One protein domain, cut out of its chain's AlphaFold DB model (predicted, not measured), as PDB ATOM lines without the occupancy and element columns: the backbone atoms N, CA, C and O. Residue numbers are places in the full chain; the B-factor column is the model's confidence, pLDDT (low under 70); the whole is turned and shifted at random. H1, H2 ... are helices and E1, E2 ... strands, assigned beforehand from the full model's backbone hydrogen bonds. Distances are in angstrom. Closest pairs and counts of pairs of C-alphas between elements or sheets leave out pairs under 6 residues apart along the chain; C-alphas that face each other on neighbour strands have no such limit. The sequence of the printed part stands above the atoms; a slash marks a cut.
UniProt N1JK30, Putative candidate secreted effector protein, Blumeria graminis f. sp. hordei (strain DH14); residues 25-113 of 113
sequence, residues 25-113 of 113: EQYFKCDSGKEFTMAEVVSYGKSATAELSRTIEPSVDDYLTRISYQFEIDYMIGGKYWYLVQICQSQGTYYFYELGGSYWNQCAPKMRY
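Overview. This is residues 25 to 113 of the 113 residues of the protein "Putative candidate secreted effector protein" of Blumeria graminis f. sp. hordei (strain DH14) (UniProt N1JK30). A strongly twisted sheet of four antiparallel strands, E3 to E6, carries helix H1 across one face, and a small three-stranded sheet, E2, E1 and E7, joins it where E6 runs on into E7. H1 is on both sheets, while the short helix H2 sits beside E3. The printed part has 89 residues with two named helices and seven named strands, in the order E1, E2, H1, H2, E3, E4, E5, E6, E7, and its class is mixed, helices and strands. The sheet orders are E3, E4, E5, E6 and E2, E1, E7, both antiparallel. The whole is compact, with a radius of gyration of the C-alphas of 12.7 A and spans of 37 by 33 by 19 A.

Arrangement. E1, residues 25 to 29, and E2, residues 35 to 37, form a hairpin, with N 28 and O 36 2.8 A apart, within hydrogen-bond range. H1, residues 38 to 45, follows; its closest C-alphas to E1 are Tyr 27 and Met 38, 5.5 A apart. H2, residues 50 to 53, is apart from H1. E3, residues 66 to 75, E4, residues 79 to 88, E5, residues 93 to 100, and E6, residues 103 to 106, form a meander, each strand the antiparallel neighbour of the one before. Within hydrogen-bond range are N 71 and O 83 across the neighbour strands E3 and E4, 2.9 A apart, N 86 and O 95 across E4 and E5, 2.8 A apart, and N 98 and O 105 across E5 and E6, 2.9 A apart. H1 is on this sheet at a height of 9.0 A, over E4 and E5 and across the strands, at 89 degrees to E4 on the local plane. H2 is on the same sheet but at the sheet's level, with the closest C-alphas of H2 and E3, Ala 50 and Ile 67, 4.4 A apart. E6 runs on into E7, residues 108 to 112, at 33 degrees. E7 is antiparallel to E1, with N 27 and O 110 2.9 A apart, within hydrogen-bond range. In H1 every O i to N i+4 pair is within hydrogen-bond range; H2 is too short for such a pair.

Along the chain. E1 begins at C-alpha 25, (131.999, 159.866, 135.235). H1 is 10.2 A long, E3 28.8 A, E4 30.0 A and E5 22.2 A. E4 ends at C-alpha 88, (112.677, 154.065, 127.706), and E7 ends at C-alpha 112, (135.805, 161.172, 131.974).

Size, cuts and confidence. The two C-alphas farthest apart, Ile 77 and Ser 90, are 38.8 A apart. The printed part has no cut. The link from H2 to E3, residues 54 to 65, is long; the others are tight. The mean pLDDT of the printed part is 87.6, and residues 61, 63 to 64 and 77 to 78 are under 70.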
ATOM      1  N   GLU A  25     133.341 159.288 135.255       86.12
ATOM      2  CA  GLU A  25     131.999 159.866 135.235       86.12
ATOM      3  C   GLU A  25     131.432 159.850 133.810       86.12
ATOM      4  O   GLU A  25     132.065 160.334 132.864       86.12
ATOM      5  N   GLN A  26     130.227 159.294 133.649       89.31
ATOM      6  CA  GLN A  26     129.514 159.314 132.376       89.31
ATOM      7  C   GLN A  26     128.823 160.665 132.159       89.31
ATOM      8  O   GLN A  26     128.071 161.151 133.009       89.31
ATOM      9  N   TYR A  27     129.018 161.226 130.970       93.56
ATOM     10  CA  TYR A  27     128.393 162.467 130.532       93.56
ATOM     11  C   TYR A  27     127.983 162.388 129.057       93.56
ATOM     12  O   TYR A  27     128.431 161.514 128.317       93.56
ATOM     13  N   PHE A  28     127.124 163.298 128.617       94.31
ATOM     14  CA  PHE A  28     126.688 163.446 127.233       94.31
ATOM     15  C   PHE A  28     127.315 164.695 126.638       94.31
ATOM     16  O   PHE A  28     127.235 165.762 127.240       94.31
ATOM     17  N   LYS A  29     127.921 164.567 125.457       95.06
ATOM     18  CA  LYS A  29     128.469 165.690 124.692       95.06
ATOM     19  C   LYS A  29     127.615 165.944 123.453       95.06
ATOM     20  O   LYS A  29     127.468 165.042 122.630       95.06
ATOM     21  N   CYS A  30     127.079 167.153 123.335       93.69
ATOM     22  CA  CYS A  30     126.255 167.589 122.206       93.69
ATOM     23  C   CYS A  30     127.085 168.353 121.153       93.69
ATOM     24  O   CYS A  30     128.259 168.665 121.388       93.69
ATOM     25  N   ASP A  31     126.488 168.648 119.996       91.44
ATOM     26  CA  ASP A  31     127.167 169.272 118.848       91.44
ATOM     27  C   ASP A  31     127.580 170.721 119.134       91.44
ATOM     28  O   ASP A  31     128.636 171.167 118.679       91.44
ATOM     29  N   SER A  32     126.818 171.433 119.970       89.31
ATOM     30  CA  SER A  32     127.192 172.746 120.521       89.31
ATOM     31  C   SER A  32     128.471 172.722 121.363       89.31
ATOM     32  O   SER A  32     128.998 173.769 121.738       89.31
ATOM     33  N   GLY A  33     128.973 171.532 121.698       88.88
ATOM     34  CA  GLY A  33     130.077 171.328 122.626       88.88
ATOM     35  C   GLY A  33     129.641 171.311 124.088       88.88
ATOM     36  O   GLY A  33     130.496 171.112 124.955       88.88
ATOM     37  N   LYS A  34     128.344 171.480 124.384       90.69
ATOM     38  CA  LYS A  34     127.835 171.376 125.749       90.69
ATOM     39  C   LYS A  34     127.930 169.945 126.264       90.69
ATOM     40  O   LYS A  34     127.634 168.976 125.564       90.69
ATOM     41  N   GLU A  35     128.334 169.848 127.523       94.44
ATOM     42  CA  GLU A  35     128.401 168.611 128.280       94.44
ATOM     43  C   GLU A  35     127.316 168.605 129.359       94.44
ATOM     44  O   GLU A  35     127.088 169.626 130.014       94.44
ATOM     45  N   PHE A  36     126.666 167.454 129.530       94.06
ATOM     46  CA  PHE A  36     125.687 167.192 130.583       94.06
ATOM     47  C   PHE A  36     126.062 165.916 131.318       94.06
ATOM     48  O   PHE A  36     126.235 164.862 130.705       94.06
ATOM     49  N   THR A  37     126.163 165.985 132.634       94.38
ATOM     50  CA  THR A  37     126.346 164.807 133.482       94.38
ATOM     51  C   THR A  37     125.110 163.914 133.433       94.38
ATOM     52  O   THR A  37     123.988 164.367 133.179       94.38
ATOM     53  N   MET A  38     125.282 162.628 133.736       91.19
ATOM     54  CA  MET A  38     124.138 161.722 133.876       91.19
ATOM     55  C   MET A  38     123.143 162.217 134.941       91.19
ATOM     56  O   MET A  38     121.934 162.095 134.761       91.19
ATOM     57  N   ALA A  39     123.631 162.827 136.026       92.12
ATOM     58  CA  ALA A  39     122.784 163.384 137.079       92.12
ATOM     59  C   ALA A  39     121.888 164.527 136.570       92.12
ATOM     60  O   ALA A  39     120.704 164.572 136.908       92.12
ATOM     61  N   GLU A  40     122.420 165.419 135.731       93.94
ATOM     62  CA  GLU A  40     121.639 166.481 135.089       93.94
ATOM     63  C   GLU A  40     120.578 165.899 134.154       93.94
ATOM     64  O   GLU A  40     119.406 166.257 134.271       93.94
ATOM     65  N   VAL A  41     120.948 164.948 133.289       92.75
ATOM     66  CA  VAL A  41     120.002 164.300 132.363       92.75
ATOM     67  C   VAL A  41     118.874 163.599 133.119       92.75
ATOM     68  O   VAL A  41     117.706 163.757 132.767       92.75
ATOM     69  N   VAL A  42     119.190 162.886 134.203       91.75
ATOM     70  CA  VAL A  42     118.188 162.263 135.082       91.75
ATOM     71  C   VAL A  42     117.298 163.319 135.734       91.75
ATOM     72  O   VAL A  42     116.090 163.118 135.844       91.75
ATOM     73  N   SER A  43     117.868 164.446 136.161       93.81
ATOM     74  CA  SER A  43     117.109 165.547 136.756       93.81
ATOM     75  C   SER A  43     116.092 166.128 135.772       93.81
ATOM     76  O   SER A  43     114.913 166.212 136.111       93.81
ATOM     77  N   TYR A  44     116.505 166.431 134.538       93.31
ATOM     78  CA  TYR A  44     115.594 166.866 133.470       93.31
ATOM     79  C   TYR A  44     114.564 165.785 133.122       93.31
ATOM     80  O   TYR A  44     113.389 166.075 132.897       93.31
ATOM     81  N   GLY A  45     114.984 164.522 133.156       91.25
ATOM     82  CA  GLY A  45     114.135 163.358 132.938       91.25
ATOM     83  C   GLY A  45     112.971 163.221 133.922       91.25
ATOM     84  O   GLY A  45     111.964 162.608 133.583       91.25
ATOM     85  N   LYS A  46     113.039 163.829 135.115       92.94
ATOM     86  CA  LYS A  46     111.927 163.814 136.086       92.94
ATOM     87  C   LYS A  46     110.681 164.546 135.591       92.94
ATOM     88  O   LYS A  46     109.589 164.265 136.074       92.94
ATOM     89  N   SER A  47     110.838 165.468 134.645       93.62
ATOM     90  CA  SER A  47     109.732 166.198 134.019       93.62
ATOM     91  C   SER A  47     109.178 165.492 132.777       93.62
ATOM     92  O   SER A  47     108.256 166.003 132.141       93.62
ATOM     93  N   ALA A  48     109.722 164.325 132.418       91.88
ATOM     94  CA  ALA A  48     109.310 163.583 131.240       91.88
ATOM     95  C   ALA A  48     107.966 162.885 131.431       91.88
ATOM     96  O   ALA A  48     107.712 162.237 132.446       91.88
ATOM     97  N   THR A  49     107.107 162.978 130.415       91.19
ATOM     98  CA  THR A  49     105.788 162.335 130.423       91.19
ATOM     99  C   THR A  49     105.519 161.576 129.127       91.19
ATOM    100  O   THR A  49     106.117 161.822 128.071       91.19
ATOM    101  N   ALA A  50     104.598 160.613 129.204       88.25
ATOM    102  CA  ALA A  50     104.145 159.865 128.035       88.25
ATOM    103  C   ALA A  50     103.343 160.755 127.069       88.25
ATOM    104  O   ALA A  50     103.366 160.536 125.862       88.25
ATOM    105  N   GLU A  51     102.660 161.780 127.586       86.44
ATOM    106  CA  GLU A  51     101.896 162.732 126.779       86.44
ATOM    107  C   GLU A  51     102.814 163.587 125.902       86.44
ATOM    108  O   GLU A  51     102.624 163.623 124.689       86.44
ATOM    109  N   LEU A  52     103.875 164.160 126.485       86.81
ATOM    110  CA  LEU A  52     104.895 164.912 125.744       86.81
ATOM    111  C   LEU A  52     105.595 164.045 124.693       86.81
ATOM    112  O   LEU A  52     105.904 164.506 123.601       86.81
ATOM    113  N   SER A  53     105.800 162.758 124.975       85.75
ATOM    114  CA  SER A  53     106.402 161.843 123.997       85.75
ATOM    115  C   SER A  53     105.596 161.736 122.708       85.75
ATOM    116  O   SER A  53     106.177 161.596 121.637       85.75
ATOM    117  N   ARG A  54     104.262 161.790 122.774       82.31
ATOM    118  CA  ARG A  54     103.404 161.613 121.589       82.31
ATOM    119  C   ARG A  54     103.514 162.763 120.593       82.31
ATOM    120  O   ARG A  54     103.142 162.579 119.441       82.31
ATOM    121  N   THR A  55     103.986 163.922 121.036       83.00
ATOM    122  CA  THR A  55     104.083 165.136 120.221       83.00
ATOM    123  C   THR A  55     105.519 165.490 119.838       83.00
ATOM    124  O   THR A  55     105.709 166.379 119.012       83.00
ATOM    125  N   ILE A  56     106.519 164.808 120.410       81.62
ATOM    126  CA  ILE A  56     107.939 165.104 120.205       81.62
ATOM    127  C   ILE A  56     108.608 164.029 119.337       81.62
ATOM    128  O   ILE A  56     108.623 162.837 119.667       81.62
ATOM    129  N   GLU A  57     109.220 164.485 118.248       82.88
ATOM    130  CA  GLU A  57     110.180 163.728 117.443       82.88
ATOM    131  C   GLU A  57     111.612 163.951 117.965       82.88
ATOM    132  O   GLU A  57     111.853 164.981 118.589       82.88
ATOM    133  N   PRO A  58     112.567 163.028 117.742       81.69
ATOM    134  CA  PRO A  58     112.441 161.761 117.028       81.69
ATOM    135  C   PRO A  58     111.729 160.704 117.881       81.69
ATOM    136  O   PRO A  58     111.687 160.790 119.110       81.69
ATOM    137  N   SER A  59     111.160 159.689 117.229       75.69
ATOM    138  CA  SER A  59     110.748 158.475 117.936       75.69
ATOM    139  C   SER A  59     111.948 157.554 118.105       75.69
ATOM    140  O   SER A  59     112.604 157.210 117.126       75.69
ATOM    141  N   VAL A  60     112.205 157.139 119.341       71.50
ATOM    142  CA  VAL A  60     113.076 156.000 119.658       71.50
ATOM    143  C   VAL A  60     112.238 154.733 119.799       71.50
ATOM    144  O   VAL A  60     111.005 154.805 119.880       71.50
ATOM    145  N   ASP A  61     112.905 153.582 119.811       67.81
ATOM    146  CA  ASP A  61     112.270 152.281 120.005       67.81
ATOM    147  C   ASP A  61     111.479 152.222 121.326       67.81
ATOM    148  O   ASP A  61     111.803 152.897 122.304       67.81
ATOM    149  N   ASP A  62     110.425 151.400 121.341       70.00
ATOM    150  CA  ASP A  62     109.493 151.245 122.468       70.00
ATOM    151  C   ASP A  62     108.707 152.528 122.826       70.00
ATOM    152  O   ASP A  62     108.641 152.987 123.969       70.00
ATOM    153  N   TYR A  63     108.044 153.104 121.815       64.88
ATOM    154  CA  TYR A  63     107.216 154.310 121.948       64.88
ATOM    155  C   TYR A  63     106.110 154.209 123.017       64.88
ATOM    156  O   TYR A  63     105.611 155.245 123.462       64.88
ATOM    157  N   LEU A  64     105.710 152.991 123.412       69.56
ATOM    158  CA  LEU A  64     104.641 152.745 124.384       69.56
ATOM    159  C   LEU A  64     105.079 153.003 125.827       69.56
ATOM    160  O   LEU A  64     104.262 153.466 126.623       69.56
ATOM    161  N   THR A  65     106.341 152.730 126.166       80.31
ATOM    162  CA  THR A  65     106.888 152.959 127.518       80.31
ATOM    163  C   THR A  65     107.750 154.219 127.604       80.31
ATOM    164  O   THR A  65     108.310 154.539 128.654       80.31
ATOM    165  N   ARG A  66     107.848 154.958 126.495       86.62
ATOM    166  CA  ARG A  66     108.645 156.174 126.385       86.62
ATOM    167  C   ARG A  66     108.004 157.340 127.135       86.62
ATOM    168  O   ARG A  66     106.835 157.675 126.926       86.62
ATOM    169  N   ILE A  67     108.822 158.020 127.930       90.38
ATOM    170  CA  ILE A  67     108.533 159.358 128.450       90.38
ATOM    171  C   ILE A  67     109.571 160.342 127.912       90.38
ATOM    172  O   ILE A  67     110.740 159.990 127.765       90.38
ATOM    173  N   SER A  68     109.151 161.566 127.598       93.06
ATOM    174  CA  SER A  68     110.006 162.567 126.959       93.06
ATOM    175  C   SER A  68     109.808 163.925 127.610       93.06
ATOM    176  O   SER A  68     108.707 164.240 128.066       93.06
ATOM    177  N   TYR A  69     110.866 164.724 127.636       94.50
ATOM    178  CA  TYR A  69     110.829 166.113 128.073       94.50
ATOM    179  C   TYR A  69     111.733 166.960 127.182       94.50
ATOM    180  O   TYR A  69     112.913 166.648 127.020       94.50
ATOM    181  N   GLN A  70     111.171 168.030 126.628       94.56
ATOM    182  CA  GLN A  70     111.906 169.043 125.881       94.56
ATOM    183  C   GLN A  70     112.071 170.288 126.750       94.56
ATOM    184  O   GLN A  70     111.123 170.723 127.405       94.56
ATOM    185  N   PHE A  71     113.261 170.876 126.729       93.25
ATOM    186  CA  PHE A  71     113.571 172.105 127.450       93.25
ATOM    187  C   PHE A  71     114.523 172.992 126.650       93.25
ATOM    188  O   PHE A  71     115.212 172.528 125.742       93.25
ATOM    189  N   GLU A  72     114.551 174.277 126.990       93.12
ATOM    190  CA  GLU A  72     115.485 175.246 126.422       93.12
ATOM    191  C   GLU A  72     116.499 175.704 127.473       93.12
ATOM    192  O   GLU A  72     116.187 175.793 128.662       93.12
ATOM    193  N   ILE A  73     117.722 175.988 127.030       90.81
ATOM    194  CA  ILE A  73     118.739 176.671 127.832       90.81
ATOM    195  C   ILE A  73     119.195 177.914 127.071       90.81
ATOM    196  O   ILE A  73     119.659 177.824 125.930       90.81
ATOM    197  N   ASP A  74     119.094 179.066 127.732       88.31
ATOM    198  CA  ASP A  74     119.645 180.336 127.266       88.31
ATOM    199  C   ASP A  74     121.171 180.372 127.431       88.31
ATOM    200  O   ASP A  74     121.698 180.154 128.525       88.31
ATOM    201  N   TYR A  75     121.888 180.712 126.358       79.31
ATOM    202  CA  TYR A  75     123.323 180.985 126.398       79.31
ATOM    203  C   TYR A  75     123.619 182.465 126.192       79.31
ATOM    204  O   TYR A  75     123.156 183.086 125.235       79.31
ATOM    205  N   MET A  76     124.482 183.006 127.062       71.56
ATOM    206  CA  MET A  76     124.909 184.412 127.028       71.56
ATOM    207  C   MET A  76     125.517 184.827 125.680       71.56
ATOM    208  O   MET A  76     125.433 185.990 125.298       71.56
ATOM    209  N   ILE A  77     126.130 183.884 124.959       69.81
ATOM    210  CA  ILE A  77     126.743 184.096 123.647       69.81
ATOM    211  C   ILE A  77     126.363 182.886 122.789       69.81
ATOM    212  O   ILE A  77     126.964 181.826 122.930       69.81
ATOM    213  N   GLY A  78     125.333 183.007 121.950       67.00
ATOM    214  CA  GLY A  78     124.925 181.918 121.047       67.00
ATOM    215  C   GLY A  78     123.428 181.622 120.984       67.00
ATOM    216  O   GLY A  78     123.029 180.794 120.174       67.00
ATOM    217  N   GLY A  79     122.599 182.310 121.776       82.56
ATOM    218  CA  GLY A  79     121.143 182.184 121.708       82.56
ATOM    219  C   GLY A  79     120.592 181.025 122.540       82.56
ATOM    220  O   GLY A  79     121.182 180.629 123.544       82.56
ATOM    221  N   LYS A  80     119.423 180.521 122.141       88.19
ATOM    222  CA  LYS A  80     118.713 179.439 122.829       88.19
ATOM    223  C   LYS A  80     119.024 178.101 122.181       88.19
ATOM    224  O   LYS A  80     118.884 177.966 120.967       88.19
ATOM    225  N   TYR A  81     119.376 177.116 122.998       90.88
ATOM    226  CA  TYR A  81     119.523 175.729 122.568       90.88
ATOM    227  C   TYR A  81     118.379 174.900 123.129       90.88
ATOM    228  O   TYR A  81     118.040 175.020 124.308       90.88
ATOM    229  N   TRP A  82     117.805 174.054 122.281       94.06
ATOM    230  CA  TRP A  82     116.752 173.128 122.666       94.06
ATOM    231  C   TRP A  82     117.336 171.745 122.874       94.06
ATOM    232  O   TRP A  82     118.108 171.255 122.051       94.06
ATOM    233  N   TYR A  83     116.917 171.114 123.958       95.25
ATOM    234  CA  TYR A  83     117.334 169.780 124.341       95.25
ATOM    235  C   TYR A  83     116.113 168.905 124.561       95.25
ATOM    236  O   TYR A  83     115.034 169.382 124.923       95.25
ATOM    237  N   LEU A  84     116.304 167.612 124.355       95.19
ATOM    238  CA  LEU A  84     115.278 166.603 124.530       95.19
ATOM    239  C   LEU A  84     115.880 165.410 125.264       95.19
ATOM    240  O   LEU A  84     116.857 164.816 124.815       95.19
ATOM    241  N   VAL A  85     115.261 165.039 126.381       94.62
ATOM    242  CA  VAL A  85     115.520 163.769 127.060       94.62
ATOM    243  C   VAL A  85     114.374 162.809 126.775       94.62
ATOM    244  O   VAL A  85     113.205 163.167 126.924       94.62
ATOM    245  N   GLN A  86     114.705 161.588 126.373       92.19
ATOM    246  CA  GLN A  86     113.754 160.491 126.225       92.19
ATOM    247  C   GLN A  86     114.214 159.313 127.075       92.19
ATOM    248  O   GLN A  86     115.383 158.933 127.054       92.19
ATOM    249  N   ILE A  87     113.287 158.736 127.832       90.44
ATOM    250  CA  ILE A  87     113.547 157.611 128.727       90.44
ATOM    251  C   ILE A  87     112.687 156.447 128.267       90.44
ATOM    252  O   ILE A  87     111.458 156.541 128.250       90.44
ATOM    253  N   CYS A  88     113.340 155.343 127.925       88.00
ATOM    254  CA  CYS A  88     112.677 154.065 127.706       88.00
ATOM    255  C   CYS A  88     112.564 153.351 129.059       88.00
ATOM    256  O   CYS A  88     113.565 152.857 129.588       88.00
ATOM    257  N   GLN A  89     111.368 153.340 129.658       79.25
ATOM    258  CA  GLN A  89     111.179 152.826 131.020       79.25
ATOM    259  C   GLN A  89     111.456 151.323 131.134       79.25
ATOM    260  O   GLN A  89     111.946 150.880 132.170       79.25
ATOM    261  N   SER A  90     111.185 150.547 130.080       80.69
ATOM    262  CA  SER A  90     111.401 149.094 130.069       80.69
ATOM    263  C   SER A  90     112.883 148.710 130.180       80.69
ATOM    264  O   SER A  90     113.211 147.698 130.798       80.69
ATOM    265  N   GLN A  91     113.777 149.533 129.624       79.25
ATOM    266  CA  GLN A  91     115.221 149.275 129.570       79.25
ATOM    267  C   GLN A  91     116.043 150.174 130.501       79.25
ATOM    268  O   GLN A  91     117.255 149.998 130.602       79.25
ATOM    269  N   GLY A  92     115.430 151.177 131.138       80.88
ATOM    270  CA  GLY A  92     116.156 152.185 131.920       80.88
ATOM    271  C   GLY A  92     117.170 152.981 131.089       80.88
ATOM    272  O   GLY A  92     118.167 153.462 131.626       80.88
ATOM    273  N   THR A  93     116.946 153.086 129.776       86.00
ATOM    274  CA  THR A  93     117.871 153.736 128.839       86.00
ATOM    275  C   THR A  93     117.489 155.197 128.635       86.00
ATOM    276  O   THR A  93     116.315 155.517 128.440       86.00
ATOM    277  N   TYR A  94     118.501 156.066 128.665       88.88
ATOM    278  CA  TYR A  94     118.370 157.503 128.449       88.88
ATOM    279  C   TYR A  94     118.909 157.866 127.070       88.88
ATOM    280  O   TYR A  94     120.076 157.615 126.765       88.88
ATOM    281  N   TYR A  95     118.066 158.504 126.270       91.06
ATOM    282  CA  TYR A  95     118.453 159.156 125.032       91.06
ATOM    283  C   TYR A  95     118.425 160.662 125.252       91.06
ATOM    284  O   TYR A  95     117.473 161.200 125.821       91.06
ATOM    285  N   PHE A  96     119.482 161.336 124.819       94.44
ATOM    286  CA  PHE A  96     119.624 162.772 124.983       94.44
ATOM    287  C   PHE A  96     119.954 163.402 123.639       94.44
ATOM    288  O   PHE A  96     120.843 162.918 122.936       94.44
ATOM    289  N   TYR A  97     119.221 164.450 123.282       95.19
ATOM    290  CA  TYR A  97     119.300 165.105 121.985       95.19
ATOM    291  C   TYR A  97     119.435 166.615 122.139       95.19
ATOM    292  O   TYR A  97     118.922 167.209 123.089       95.19
ATOM    293  N   GLU A  98     120.063 167.223 121.145       95.12
ATOM    294  CA  GLU A  98     120.139 168.661 120.927       95.12
ATOM    295  C   GLU A  98     119.512 168.996 119.573       95.12
ATOM    296  O   GLU A  98     119.705 168.275 118.592       95.12
ATOM    297  N   LEU A  99     118.746 170.082 119.500       93.06
ATOM    298  CA  LEU A  99     118.175 170.543 118.239       93.06
ATOM    299  C   LEU A  99     119.244 171.284 117.422       93.06
ATOM    300  O   LEU A  99     119.580 172.434 117.708       93.06
ATOM    301  N   GLY A 100     119.751 170.627 116.382       87.81
ATOM    302  CA  GLY A 100     120.665 171.190 115.395       87.81
ATOM    303  C   GLY A 100     119.905 171.687 114.167       87.81
ATOM    304  O   GLY A 100     119.583 170.920 113.257       87.81
ATOM    305  N   GLY A 101     119.610 172.986 114.117       85.00
ATOM    306  CA  GLY A 101     118.832 173.571 113.022       85.00
ATOM    307  C   GLY A 101     117.377 173.098 113.047       85.00
ATOM    308  O   GLY A 101     116.588 173.591 113.846       85.00
ATOM    309  N   SER A 102     117.016 172.160 112.164       87.12
ATOM    310  CA  SER A 102     115.656 171.595 112.068       87.12
ATOM    311  C   SER A 102     115.549 170.144 112.543       87.12
ATOM    312  O   SER A 102     114.456 169.584 112.502       87.12
ATOM    313  N   TYR A 103     116.654 169.530 112.971       89.81
ATOM    314  CA  TYR A 103     116.701 168.111 113.317       89.81
ATOM    315  C   TYR A 103     117.284 167.900 114.709       89.81
ATOM    316  O   TYR A 103     118.137 168.658 115.169       89.81
ATOM    317  N   TRP A 104     116.823 166.847 115.376       92.88
ATOM    318  CA  TRP A 104     117.367 166.419 116.656       92.88
ATOM    319  C   TRP A 104     118.596 165.544 116.445       92.88
ATOM    320  O   TRP A 104     118.504 164.448 115.890       92.88
ATOM    321  N   ASN A 105     119.734 166.012 116.939       93.50
ATOM    322  CA  ASN A 105     120.995 165.293 116.917       93.50
ATOM    323  C   ASN A 105     121.218 164.638 118.275       93.50
ATOM    324  O   ASN A 105     121.097 165.280 119.317       93.50
ATOM    325  N   GLN A 106     121.524 163.344 118.277       94.12
ATOM    326  CA  GLN A 106     121.776 162.623 119.518       94.12
ATOM    327  C   GLN A 106     123.121 163.048 120.114       94.12
ATOM    328  O   GLN A 106     124.155 162.973 119.452       94.12
ATOM    329  N   CYS A 107     123.122 163.432 121.387       94.62
ATOM    330  CA  CYS A 107     124.346 163.728 122.115       94.62
ATOM    331  C   CYS A 107     125.098 162.426 122.423       94.62
ATOM    332  O   CYS A 107     124.522 161.436 122.884       94.62
ATOM    333  N   ALA A 108     126.407 162.423 122.188       93.12
ATOM    334  CA  ALA A 108     127.229 161.232 122.336       93.12
ATOM    335  C   ALA A 108     127.549 160.969 123.818       93.12
ATOM    336  O   ALA A 108     128.104 161.858 124.474       93.12
ATOM    337  N   PRO A 109     127.287 159.762 124.351       90.44
ATOM    338  CA  PRO A 109     127.764 159.392 125.676       90.44
ATOM    339  C   PRO A 109     129.296 159.289 125.674       90.44
ATOM    340  O   PRO A 109     129.911 158.764 124.739       90.44
ATOM    341  N   LYS A 110     129.923 159.813 126.722       91.44
ATOM    342  CA  LYS A 110     131.369 159.853 126.956       91.44
ATOM    343  C   LYS A 110     131.663 159.507 128.416       91.44
ATOM    344  O   LYS A 110     130.796 159.642 129.274       91.44
ATOM    345  N   MET A 111     132.892 159.073 128.684       87.50
ATOM    346  CA  MET A 111     133.410 158.891 130.041       87.50
ATOM    347  C   MET A 111     134.587 159.831 130.281       87.50
ATOM    348  O   MET A 111     135.422 160.015 129.390       87.50
ATOM    349  N   ARG A 112     134.656 160.409 131.479       83.44
ATOM    350  CA  ARG A 112     135.805 161.172 131.974       83.44
ATOM    351  C   ARG A 112     136.453 160.383 133.114       83.44
ATOM    352  O   ARG A 112     135.805 160.183 134.135       83.44
ATOM    353  N   TYR A 113     137.681 159.914 132.898       76.62
ATOM    354  CA  TYR A 113     138.510 159.209 133.886       76.62
ATOM    355  C   TYR A 113     139.449 160.175 134.603       76.62
ATOM    356  O   TYR A 113     139.864 161.162 133.949       76.62
TER     357      TYR A 113